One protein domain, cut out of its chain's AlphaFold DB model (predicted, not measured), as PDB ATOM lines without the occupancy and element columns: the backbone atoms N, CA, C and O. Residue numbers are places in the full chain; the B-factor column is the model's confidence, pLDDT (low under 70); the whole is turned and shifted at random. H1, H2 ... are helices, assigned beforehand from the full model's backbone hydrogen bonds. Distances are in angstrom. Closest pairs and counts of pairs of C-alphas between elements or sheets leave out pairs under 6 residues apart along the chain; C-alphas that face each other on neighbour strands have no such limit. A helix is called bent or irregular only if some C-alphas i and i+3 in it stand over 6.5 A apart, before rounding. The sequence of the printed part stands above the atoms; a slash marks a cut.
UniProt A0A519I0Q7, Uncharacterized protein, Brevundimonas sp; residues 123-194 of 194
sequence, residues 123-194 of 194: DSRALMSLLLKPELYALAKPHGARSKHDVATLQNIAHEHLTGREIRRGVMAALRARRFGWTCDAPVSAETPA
ATOM      1  N   ASP A 123     190.805 181.334  93.539       92.81
ATOM      2  CA  ASP A 123     192.030 182.124  93.622       92.81
ATOM      3  C   ASP A 123     191.861 183.138  94.760       92.81
ATOM      4  O   ASP A 123     191.154 184.138  94.632       92.81
ATOM      5  N   SER A 124     192.527 182.891  95.890       94.31
ATOM      6  CA  SER A 124     192.458 183.755  97.073       94.31
ATOM      7  C   SER A 124     192.807 185.217  96.781       94.31
ATOM      8  O   SER A 124     192.229 186.114  97.395       94.31
ATOM      9  N   ARG A 125     193.740 185.493  95.859       93.06
ATOM     10  CA  ARG A 125     194.131 186.870  95.522       93.06
ATOM     11  C   ARG A 125     193.054 187.546  94.689       93.06
ATOM     12  O   ARG A 125     192.691 188.688  94.976       93.06
ATOM     13  N   ALA A 126     192.519 186.838  93.695       93.62
ATOM     14  CA  ALA A 126     191.393 187.331  92.912       93.62
ATOM     15  C   ALA A 126     190.162 187.560  93.805       93.62
ATOM     16  O   ALA A 126     189.524 188.605  93.719       93.62
ATOM     17  N   LEU A 127     189.883 186.650  94.735       94.88
ATOM     18  CA  LEU A 127     188.751 186.759  95.645       94.88
ATOM     19  C   LEU A 127     188.883 187.957  96.602       94.88
ATOM     20  O   LEU A 127     187.938 188.723  96.767       94.88
ATOM     21  N   MET A 128     190.071 188.192  97.174       96.56
ATOM     22  CA  MET A 128     190.326 189.386  97.994       96.56
ATOM     23  C   MET A 128     190.228 190.696  97.206       96.56
ATOM     24  O   MET A 128     190.011 191.741  97.814       96.56
ATOM     25  N   SER A 129     190.383 190.672  95.877       94.94
ATOM     26  CA  SER A 129     190.205 191.875  95.051       94.94
ATOM     27  C   SER A 129     188.756 192.370  95.014       94.94
ATOM     28  O   SER A 129     188.525 193.532  94.697       94.94
ATOM     29  N   LEU A 130     187.799 191.531  95.426       95.94
ATOM     30  CA  LEU A 130     186.399 191.922  95.582       95.94
ATOM     31  C   LEU A 130     186.156 192.803  96.808       95.94
ATOM     32  O   LEU A 130     185.079 193.390  96.917       95.94
ATOM     33  N   LEU A 131     187.098 192.866  97.757       96.56
ATOM     34  CA  LEU A 131     186.951 193.628  98.994       96.56
ATOM     35  C   LEU A 131     187.302 195.100  98.808       96.56
ATOM     36  O   LEU A 131     188.327 195.460  98.228       96.56
ATOM     37  N   LEU A 132     186.484 195.964  99.404       95.88
ATOM     38  CA  LEU A 132     186.829 197.364  99.587       95.88
ATOM     39  C   LEU A 132     187.973 197.471 100.599       95.88
ATOM     40  O   LEU A 132     188.102 196.654 101.513       95.88
ATOM     41  N   LYS A 133     188.780 198.534 100.497       97.31
ATOM     42  CA  LYS A 133     189.925 198.742 101.399       97.31
ATOM     43  C   LYS A 133     189.571 198.601 102.895       97.31
ATOM     44  O   LYS A 133     190.340 197.944 103.593       97.31
ATOM     45  N   PRO A 134     188.457 199.159 103.418       97.88
ATOM     46  CA  PRO A 134     188.102 198.993 104.831       97.88
ATOM     47  C   PRO A 134     187.802 197.543 105.227       97.88
ATOM     48  O   PRO A 134     188.145 197.130 106.330       97.88
ATOM     49  N   GLU A 135     187.196 196.764 104.333       98.00
ATOM     50  CA  GLU A 135     186.848 195.360 104.574       98.00
ATOM     51  C   GLU A 135     188.097 194.480 104.536       98.00
ATOM     52  O   GLU A 135     188.312 193.658 105.423       98.00
ATOM     53  N   LEU A 136     188.974 194.713 103.557       98.06
ATOM     54  CA  LEU A 136     190.266 194.043 103.484       98.06
ATOM     55  C   LEU A 136     191.144 194.391 104.695       98.06
ATOM     56  O   LEU A 136     191.817 193.525 105.249       98.06
ATOM     57  N   TYR A 137     191.116 195.650 105.143       98.38
ATOM     58  CA  TYR A 137     191.775 196.047 106.383       98.38
ATOM     59  C   TYR A 137     191.199 195.299 107.586       98.38
ATOM     60  O   TYR A 137     191.974 194.793 108.390       98.38
ATOM     61  N   ALA A 138     189.872 195.190 107.706       98.06
ATOM     62  CA  ALA A 138     189.240 194.440 108.789       98.06
ATOM     63  C   ALA A 138     189.669 192.963 108.794       98.06
ATOM     64  O   ALA A 138     189.961 192.432 109.864       98.06
ATOM     65  N   LEU A 139     189.791 192.344 107.614       97.75
ATOM     66  CA  LEU A 139     190.281 190.974 107.454       97.75
ATOM     67  C   LEU A 139     191.752 190.820 107.882       97.75
ATOM     68  O   LEU A 139     192.101 189.857 108.555       97.75
ATOM     69  N   ALA A 140     192.620 191.773 107.526       98.31
ATOM     70  CA  ALA A 140     194.060 191.695 107.793       98.31
ATOM     71  C   ALA A 140     194.480 192.241 109.177       98.31
ATOM     72  O   ALA A 140     195.581 191.960 109.654       98.31
ATOM     73  N   LYS A 141     193.637 193.050 109.832       98.31
ATOM     74  CA  LYS A 141     193.937 193.731 111.108       98.31
ATOM     75  C   LYS A 141     194.365 192.778 112.236       98.31
ATOM     76  O   LYS A 141     195.332 193.130 112.915       98.31
ATOM     77  N   PRO A 142     193.735 191.603 112.444       98.19
ATOM     78  CA  PRO A 142     194.169 190.649 113.471       98.19
ATOM     79  C   PRO A 142     195.617 190.168 113.296       98.19
ATOM     80  O   PRO A 142     196.247 189.755 114.262       98.19
ATOM     81  N   HIS A 143     196.167 190.294 112.086       98.06
ATOM     82  CA  HIS A 143     197.508 189.847 111.709       98.06
ATOM     83  C   HIS A 143     198.506 191.013 111.592       98.06
ATOM     84  O   HIS A 143     199.495 190.943 110.870       98.06
ATOM     85  N   GLY A 144     198.244 192.127 112.287       97.81
ATOM     86  CA  GLY A 144     199.178 193.253 112.392       97.81
ATOM     87  C   GLY A 144     199.054 194.317 111.297       97.81
ATOM     88  O   GLY A 144     199.859 195.254 111.255       97.81
ATOM     89  N   ALA A 145     198.039 194.234 110.431       98.12
ATOM     90  CA  ALA A 145     197.784 195.282 109.451       98.12
ATOM     91  C   ALA A 145     197.437 196.631 110.106       98.12
ATOM     92  O   ALA A 145     196.782 196.714 111.148       98.12
ATOM     93  N   ARG A 146     197.834 197.723 109.444       98.12
ATOM     94  CA  ARG A 146     197.573 199.103 109.878       98.12
ATOM     95  C   ARG A 146     196.725 199.826 108.836       98.12
ATOM     96  O   ARG A 146     196.880 199.584 107.645       98.12
ATOM     97  N   SER A 147     195.884 200.767 109.266       96.69
ATOM     98  CA  SER A 147     194.965 201.512 108.383       96.69
ATOM     99  C   SER A 147     195.670 202.282 107.254       96.69
ATOM    100  O   SER A 147     195.093 202.494 106.187       96.69
ATOM    101  N   LYS A 148     196.933 202.672 107.470       96.81
ATOM    102  CA  LYS A 148     197.775 203.350 106.474       96.81
ATOM    103  C   LYS A 148     198.318 202.439 105.369       96.81
ATOM    104  O   LYS A 148     198.801 202.963 104.373       96.81
ATOM    105  N   HIS A 149     198.281 201.117 105.541       98.50
ATOM    106  CA  HIS A 149     198.734 200.192 104.501       98.50
ATOM    107  C   HIS A 149     197.862 200.342 103.245       98.50
ATOM    108  O   HIS A 149     196.674 200.681 103.319       98.50
ATOM    109  N   ASP A 150     198.471 200.152 102.081       98.19
ATOM    110  CA  ASP A 150     197.759 200.117 100.808       98.19
ATOM    111  C   ASP A 150     197.078 198.755 100.588       98.19
ATOM    112  O   ASP A 150     197.239 197.823 101.376       98.19
ATOM    113  N   VAL A 151     196.269 198.645  99.531       97.25
ATOM    114  CA  VAL A 151     195.522 197.412  99.231       97.25
ATOM    115  C   VAL A 151     196.468 196.225  99.029       97.25
ATOM    116  O   VAL A 151     196.216 195.162  99.587       97.25
ATOM    117  N   ALA A 152     197.576 196.407  98.305       97.56
ATOM    118  CA  ALA A 152     198.536 195.338  98.029       97.56
ATOM    119  C   ALA A 152     199.190 194.795  99.313       97.56
ATOM    120  O   ALA A 152     199.246 193.586  99.524       97.56
ATOM    121  N   THR A 153     199.614 195.681 100.216       98.38
ATOM    122  CA  THR A 153     200.182 195.305 101.517       98.38
ATOM    123  C   THR A 153     199.153 194.583 102.382       98.38
ATOM    124  O   THR A 153     199.480 193.584 103.017       98.38
ATOM    125  N   LEU A 154     197.898 195.048 102.404       98.50
ATOM    126  CA  LEU A 154     196.828 194.374 103.146       98.50
ATOM    127  C   LEU A 154     196.540 192.969 102.589       98.50
ATOM    128  O   LEU A 154     196.383 192.035 103.374       98.50
ATOM    129  N   GLN A 155     196.518 192.807 101.260       97.69
ATOM    130  CA  GLN A 155     196.362 191.497 100.617       97.69
ATOM    131  C   GLN A 155     197.517 190.557 100.968       97.69
ATOM    132  O   GLN A 155     197.261 189.397 101.272       97.69
ATOM    133  N   ASN A 156     198.763 191.042 100.968       98.06
ATOM    134  CA  ASN A 156     199.924 190.228 101.338       98.06
ATOM    135  C   ASN A 156     199.843 189.760 102.794       98.06
ATOM    136  O   ASN A 156     199.978 188.569 103.048       98.06
ATOM    137  N   ILE A 157     199.522 190.663 103.729       98.31
ATOM    138  CA  ILE A 157     199.372 190.306 105.149       98.31
ATOM    139  C   ILE A 157     198.303 189.223 105.328       98.31
ATOM    140  O   ILE A 157     198.552 188.231 106.011       98.31
ATOM    141  N   ALA A 158     197.132 189.388 104.703       97.94
ATOM    142  CA  ALA A 158     196.072 188.384 104.756       97.94
ATOM    143  C   ALA A 158     196.518 187.054 104.127       97.94
ATOM    144  O   ALA A 158     196.296 185.999 104.707       97.94
ATOM    145  N   HIS A 159     197.181 187.093 102.969       96.50
ATOM    146  CA  HIS A 159     197.631 185.898 102.255       96.50
ATOM    147  C   HIS A 159     198.707 185.098 103.002       96.50
ATOM    148  O   HIS A 159     198.734 183.878 102.896       96.50
ATOM    149  N   GLU A 160     199.588 185.770 103.745       97.62
ATOM    150  CA  GLU A 160     200.655 185.131 104.524       97.62
ATOM    151  C   GLU A 160     200.141 184.451 105.800       97.62
ATOM    152  O   GLU A 160     200.751 183.490 106.262       97.62
ATOM    153  N   HIS A 161     199.028 184.931 106.367       98.12
ATOM    154  CA  HIS A 161     198.546 184.487 107.682       98.12
ATOM    155  C   HIS A 161     197.243 183.684 107.650       98.12
ATOM    156  O   HIS A 161     196.916 183.046 108.647       98.12
ATOM    157  N   LEU A 162     196.496 183.719 106.544       97.44
ATOM    158  CA  LEU A 162     195.217 183.028 106.407       97.44
ATOM    159  C   LEU A 162     195.306 181.906 105.377       97.44
ATOM    160  O   LEU A 162     195.848 182.061 104.281       97.44
ATOM    161  N   THR A 163     194.676 180.781 105.689       95.88
ATOM    162  CA  THR A 163     194.435 179.713 104.720       95.88
ATOM    163  C   THR A 163     193.455 180.171 103.637       95.88
ATOM    164  O   THR A 163     192.630 181.064 103.839       95.88
ATOM    165  N   GLY A 164     193.451 179.493 102.484       93.12
ATOM    166  CA  GLY A 164     192.472 179.777 101.426       93.12
ATOM    167  C   GLY A 164     191.014 179.667 101.898       93.12
ATOM    168  O   GLY A 164     190.165 180.445 101.466       93.12
ATOM    169  N   ARG A 165     190.723 178.760 102.843       93.19
ATOM    170  CA  ARG A 165     189.386 178.619 103.440       93.19
ATOM    171  C   ARG A 165     189.013 179.827 104.303       93.19
ATOM    172  O   ARG A 165     187.885 180.301 104.208       93.19
ATOM    173  N   GLU A 166     189.932 180.322 105.125       95.94
ATOM    174  CA  GLU A 166     189.694 181.500 105.969       95.94
ATOM    175  C   GLU A 166     189.545 182.769 105.132       95.94
ATOM    176  O   GLU A 166     188.616 183.538 105.370       95.94
ATOM    177  N   ILE A 167     190.375 182.942 104.096       96.50
ATOM    178  CA  ILE A 167     190.229 184.041 103.131       96.50
ATOM    179  C   ILE A 167     188.845 183.985 102.489       96.50
ATOM    180  O   ILE A 167     188.137 184.988 102.467       96.50
ATOM    181  N   ARG A 168     188.428 182.809 102.005       95.31
ATOM    182  CA  ARG A 168     187.121 182.639 101.373       95.31
ATOM    183  C   ARG A 168     185.980 183.021 102.308       95.31
ATOM    184  O   ARG A 168     185.164 183.858 101.937       95.31
ATOM    185  N   ARG A 169     185.950 182.471 103.524       95.62
ATOM    186  CA  ARG A 169     184.934 182.805 104.539       95.62
ATOM    187  C   ARG A 169     184.935 184.289 104.882       95.62
ATOM    188  O   ARG A 169     183.872 184.899 104.940       95.62
ATOM    189  N   GLY A 170     186.117 184.872 105.076       97.38
ATOM    190  CA  GLY A 170     186.276 186.291 105.374       97.38
ATOM    191  C   GLY A 170     185.740 187.181 104.255       97.38
ATOM    192  O   GLY A 170     185.008 188.134 104.525       97.38
ATOM    193  N   VAL A 171     186.025 186.831 102.997       97.12
ATOM    194  CA  VAL A 171     185.489 187.552 101.838       97.12
ATOM    195  C   VAL A 171     183.970 187.410 101.761       97.12
ATOM    196  O   VAL A 171     183.284 188.424 101.651       97.12
ATOM    197  N   MET A 172     183.422 186.196 101.872       96.88
ATOM    198  CA  MET A 172     181.969 185.998 101.817       96.88
ATOM    199  C   MET A 172     181.248 186.728 102.950       96.88
ATOM    200  O   MET A 172     180.218 187.352 102.714       96.88
ATOM    201  N   ALA A 173     181.795 186.706 104.166       97.25
ATOM    202  CA  ALA A 173     181.241 187.440 105.298       97.25
ATOM    203  C   ALA A 173     181.212 188.953 105.030       97.25
ATOM    204  O   ALA A 173     180.179 189.593 105.230       97.25
ATOM    205  N   ALA A 174     182.308 189.516 104.511       97.25
ATOM    206  CA  ALA A 174     182.369 190.929 104.149       97.25
ATOM    207  C   ALA A 174     181.362 191.282 103.043       97.25
ATOM    208  O   ALA A 174     180.595 192.233 103.190       97.25
ATOM    209  N   LEU A 175     181.288 190.480 101.975       96.38
ATOM    210  CA  LEU A 175     180.323 190.679 100.893       96.38
ATOM    211  C   LEU A 175     178.876 190.572 101.400       96.38
ATOM    212  O   LEU A 175     178.048 191.418 101.076       96.38
ATOM    213  N   ARG A 176     178.553 189.598 102.257       95.75
ATOM    214  CA  ARG A 176     177.207 189.447 102.843       95.75
ATOM    215  C   ARG A 176     176.818 190.605 103.762       95.75
ATOM    216  O   ARG A 176     175.641 190.953 103.789       95.75
ATOM    217  N   ALA A 177     177.777 191.243 104.427       95.00
ATOM    218  CA  ALA A 177     177.540 192.416 105.270       95.00
ATOM    219  C   ALA A 177     177.544 193.752 104.497       95.00
ATOM    220  O   ALA A 177     177.036 194.761 104.996       95.00
ATOM    221  N   ARG A 178     178.107 193.790 103.283       94.31
ATOM    222  CA  ARG A 178     178.256 195.019 102.493       94.31
ATOM    223  C   ARG A 178     176.905 195.610 102.097       94.31
ATOM    224  O   ARG A 178     176.020 194.910 101.621       94.31
ATOM    225  N   ARG A 179     176.732 196.925 102.177       91.56
ATOM    226  CA  ARG A 179     175.597 197.565 101.495       91.56
ATOM    227  C   ARG A 179     175.903 197.665 100.003       91.56
ATOM    228  O   ARG A 179     176.828 198.377  99.624       91.56
ATOM    229  N   PHE A 180     175.155 196.928  99.186       88.31
ATOM    230  CA  PHE A 180     175.130 197.146  97.741       88.31
ATOM    231  C   PHE A 180     174.078 198.213  97.418       88.31
ATOM    232  O   PHE A 180     173.466 198.779  98.329       88.31
ATOM    233  N   GLY A 181     173.906 198.526  96.134       79.81
ATOM    234  CA  GLY A 181     172.847 199.423  95.685       79.81
ATOM    235  C   GLY A 181     171.440 198.928  96.056       79.81
ATOM    236  O   GLY A 181     171.245 197.935  96.747       79.81
ATOM    237  N   TRP A 182     170.436 199.638  95.565       74.31
ATOM    238  CA  TRP A 182     169.012 199.418  95.831       74.31
ATOM    239  C   TRP A 182     168.413 198.044  95.463       74.31
ATOM    240  O   TRP A 182     167.305 197.748  95.900       74.31
ATOM    241  N   THR A 183     169.107 197.194  94.704       79.44
ATOM    242  CA  THR A 183     168.596 195.909  94.193       79.44
ATOM    243  C   THR A 183     169.345 194.717  94.800       79.44
ATOM    244  O   THR A 183     169.932 193.885  94.113       79.44
ATOM    245  N   CYS A 184     169.366 194.619  96.127       87.62
ATOM    246  CA  CYS A 184     169.916 193.453  96.815       87.62
ATOM    247  C   CYS A 184     169.101 193.101  98.054       87.62
ATOM    248  O   CYS A 184     168.485 193.976  98.666       87.62
ATOM    249  N   ASP A 185     169.196 191.847  98.487       88.12
ATOM    250  CA  ASP A 185     168.723 191.467  99.814       88.12
ATOM    251  C   ASP A 185     169.385 192.321 100.906       88.12
ATOM    252  O   ASP A 185     170.533 192.789 100.777       88.12
ATOM    253  N   ALA A 186     168.684 192.448 102.034       85.94
ATOM    254  CA  ALA A 186     169.215 193.094 103.223       85.94
ATOM    255  C   ALA A 186     170.588 192.501 103.617       85.94
ATOM    256  O   ALA A 186     170.807 191.293 103.481       85.94
ATOM    257  N   PRO A 187     171.535 193.333 104.094       86.38
ATOM    258  CA  PRO A 187     172.801 192.839 104.615       86.38
ATOM    259  C   PRO A 187     172.591 191.802 105.718       86.38
ATOM    260  O   PRO A 187     171.780 192.010 106.620       86.38
ATOM    261  N   VAL A 188     173.364 190.719 105.670       84.94
ATOM    262  CA  VAL A 188     173.375 189.695 106.717       84.94
ATOM    263  C   VAL A 188     174.603 189.941 107.578       84.94
ATOM    264  O   VAL A 188     175.731 189.894 107.082       84.94
ATOM    265  N   SER A 189     174.396 190.253 108.856       73.19
ATOM    266  CA  SER A 189     175.492 190.390 109.813       73.19
ATOM    267  C   SER A 189     176.286 189.086 109.871       73.19
ATOM    268  O   SER A 189     175.703 188.002 109.858       73.19
ATOM    269  N   ALA A 190     177.614 189.179 109.938       57.38
ATOM    270  CA  ALA A 190     178.415 188.016 110.285       57.38
ATOM    271  C   ALA A 190     177.995 187.569 111.693       57.38
ATOM    272  O   ALA A 190     178.104 188.351 112.640       57.38
ATOM    273  N   GLU A 191     177.489 186.343 111.832       52.41
ATOM    274  CA  GLU A 191     177.449 185.707 113.145       52.41
ATOM    275  C   GLU A 191     178.877 185.740 113.684       52.41
ATOM    276  O   GLU A 191     179.827 185.400 112.973       52.41
ATOM    277  N   THR A 192     179.041 186.259 114.900       32.38
ATOM    278  CA  THR A 192     180.360 186.306 115.531       32.38
ATOM    279  C   THR A 192     180.828 184.858 115.656       32.38
ATOM    280  O   THR A 192     180.108 184.079 116.282       32.38
ATOM    281  N   PRO A 193     181.953 184.457 115.034       35.12
ATOM    282  CA  PRO A 193     182.461 183.115 115.252       35.12
ATOM    283  C   PRO A 193     182.743 182.972 116.749       35.12
ATOM    284  O   PRO A 193     183.414 183.830 117.328       35.12
ATOM    285  N   ALA A 194     182.129 181.952 117.351       32.06
ATOM    286  CA  ALA A 194     182.321 181.576 118.747       32.06
ATOM    287  C   ALA A 194     183.781 181.209 119.038       32.06
ATOM    288  O   ALA A 194     184.443 180.659 118.124       32.06
TER     289      ALA A 194
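This is residues 123 to 194 of the 194 residues of an uncharacterized protein of Brevundimonas sp (UniProt A0A519I0Q7). H2 and H3 lie side by side as a pair, and the longest helix, H4, runs past them at a steep tilt, with the short H1 packed on H3 and H4. Beyond the last residue of H4 a tail with no named element, residues 178 to 194, loops out past Trp 182 and folds back toward H4. The printed part has 72 residues with four named helices, in the order H1, H2, H3, H4, and no named strand; the class is all helix. The whole is compact, with a radius of gyration of the C-alphas of 12.2 A, and its C-alphas span 34 by 27 by 23 A.

H4, residues 164 to 177, runs 19.9 A from C-alpha 164 at (192.472, 179.777, 101.426) to C-alpha 177 at (177.540, 192.416, 105.270). H3, residues 151 to 161, measures 15.7 A from first to last C-alpha. H2, residues 133 to 143, measures 15.6 A and begins with C-alpha 133 at (189.925, 198.742, 101.399). H2 is irregular: C-alphas 139 and 142 are 7.2 A apart. H1, residues 124 to 128, measures 6.1 A and begins with C-alpha 124 at (192.458, 183.755, 97.073).

H4 touches H1, the closest C-alphas being those of Ser 124 and Gly 164, 5.9 A apart. H4 and H2 are close but not clearly touching, with the closest C-alphas, those of Glu 135 and Ala 174, 6.3 A apart; they run opposite ways at a steep tilt of 43 degrees. H4 and H3 are also close but not clearly touching, with the closest C-alphas, those of Ala 158 and Ile 167, 7.5 A apart; they run opposite ways at a steep tilt of 49 degrees. H2 and H3 touch, with 13 pairs of C-alphas within 8 A, the closest being those of Ala 140 and Ala 158 at 4.9 A. These two run the same way at a shallow tilt of 33 degrees, only just short of steep. H1 touches H3, the closest C-alphas being those of Met 128 and Gln 155, 6.9 A apart. H1 and H2 are close but not clearly touching, with the C-alphas of Met 128 and Leu 136, the closest, 7.2 A apart. In H1, H3 and H4 every O i to N i+4 pair is within hydrogen-bond range; in H2, 5 of 7 are.

The two C-alphas farthest apart are those of Glu 160 and Trp 182, at 35.8 A. The printed part has no cut, and it ends at Ala 194, the chain's last residue. The links from H1 to H2 and from H3 to H4 are tight, and the link from H2 to H3 is short; no link is long. The C-alphas of residues 178 to 194 lie 10 to 22 A from the mean of all C-alphas. The mean pLDDT of the printed part is 90.9, and residues 190 to 194 are under 70.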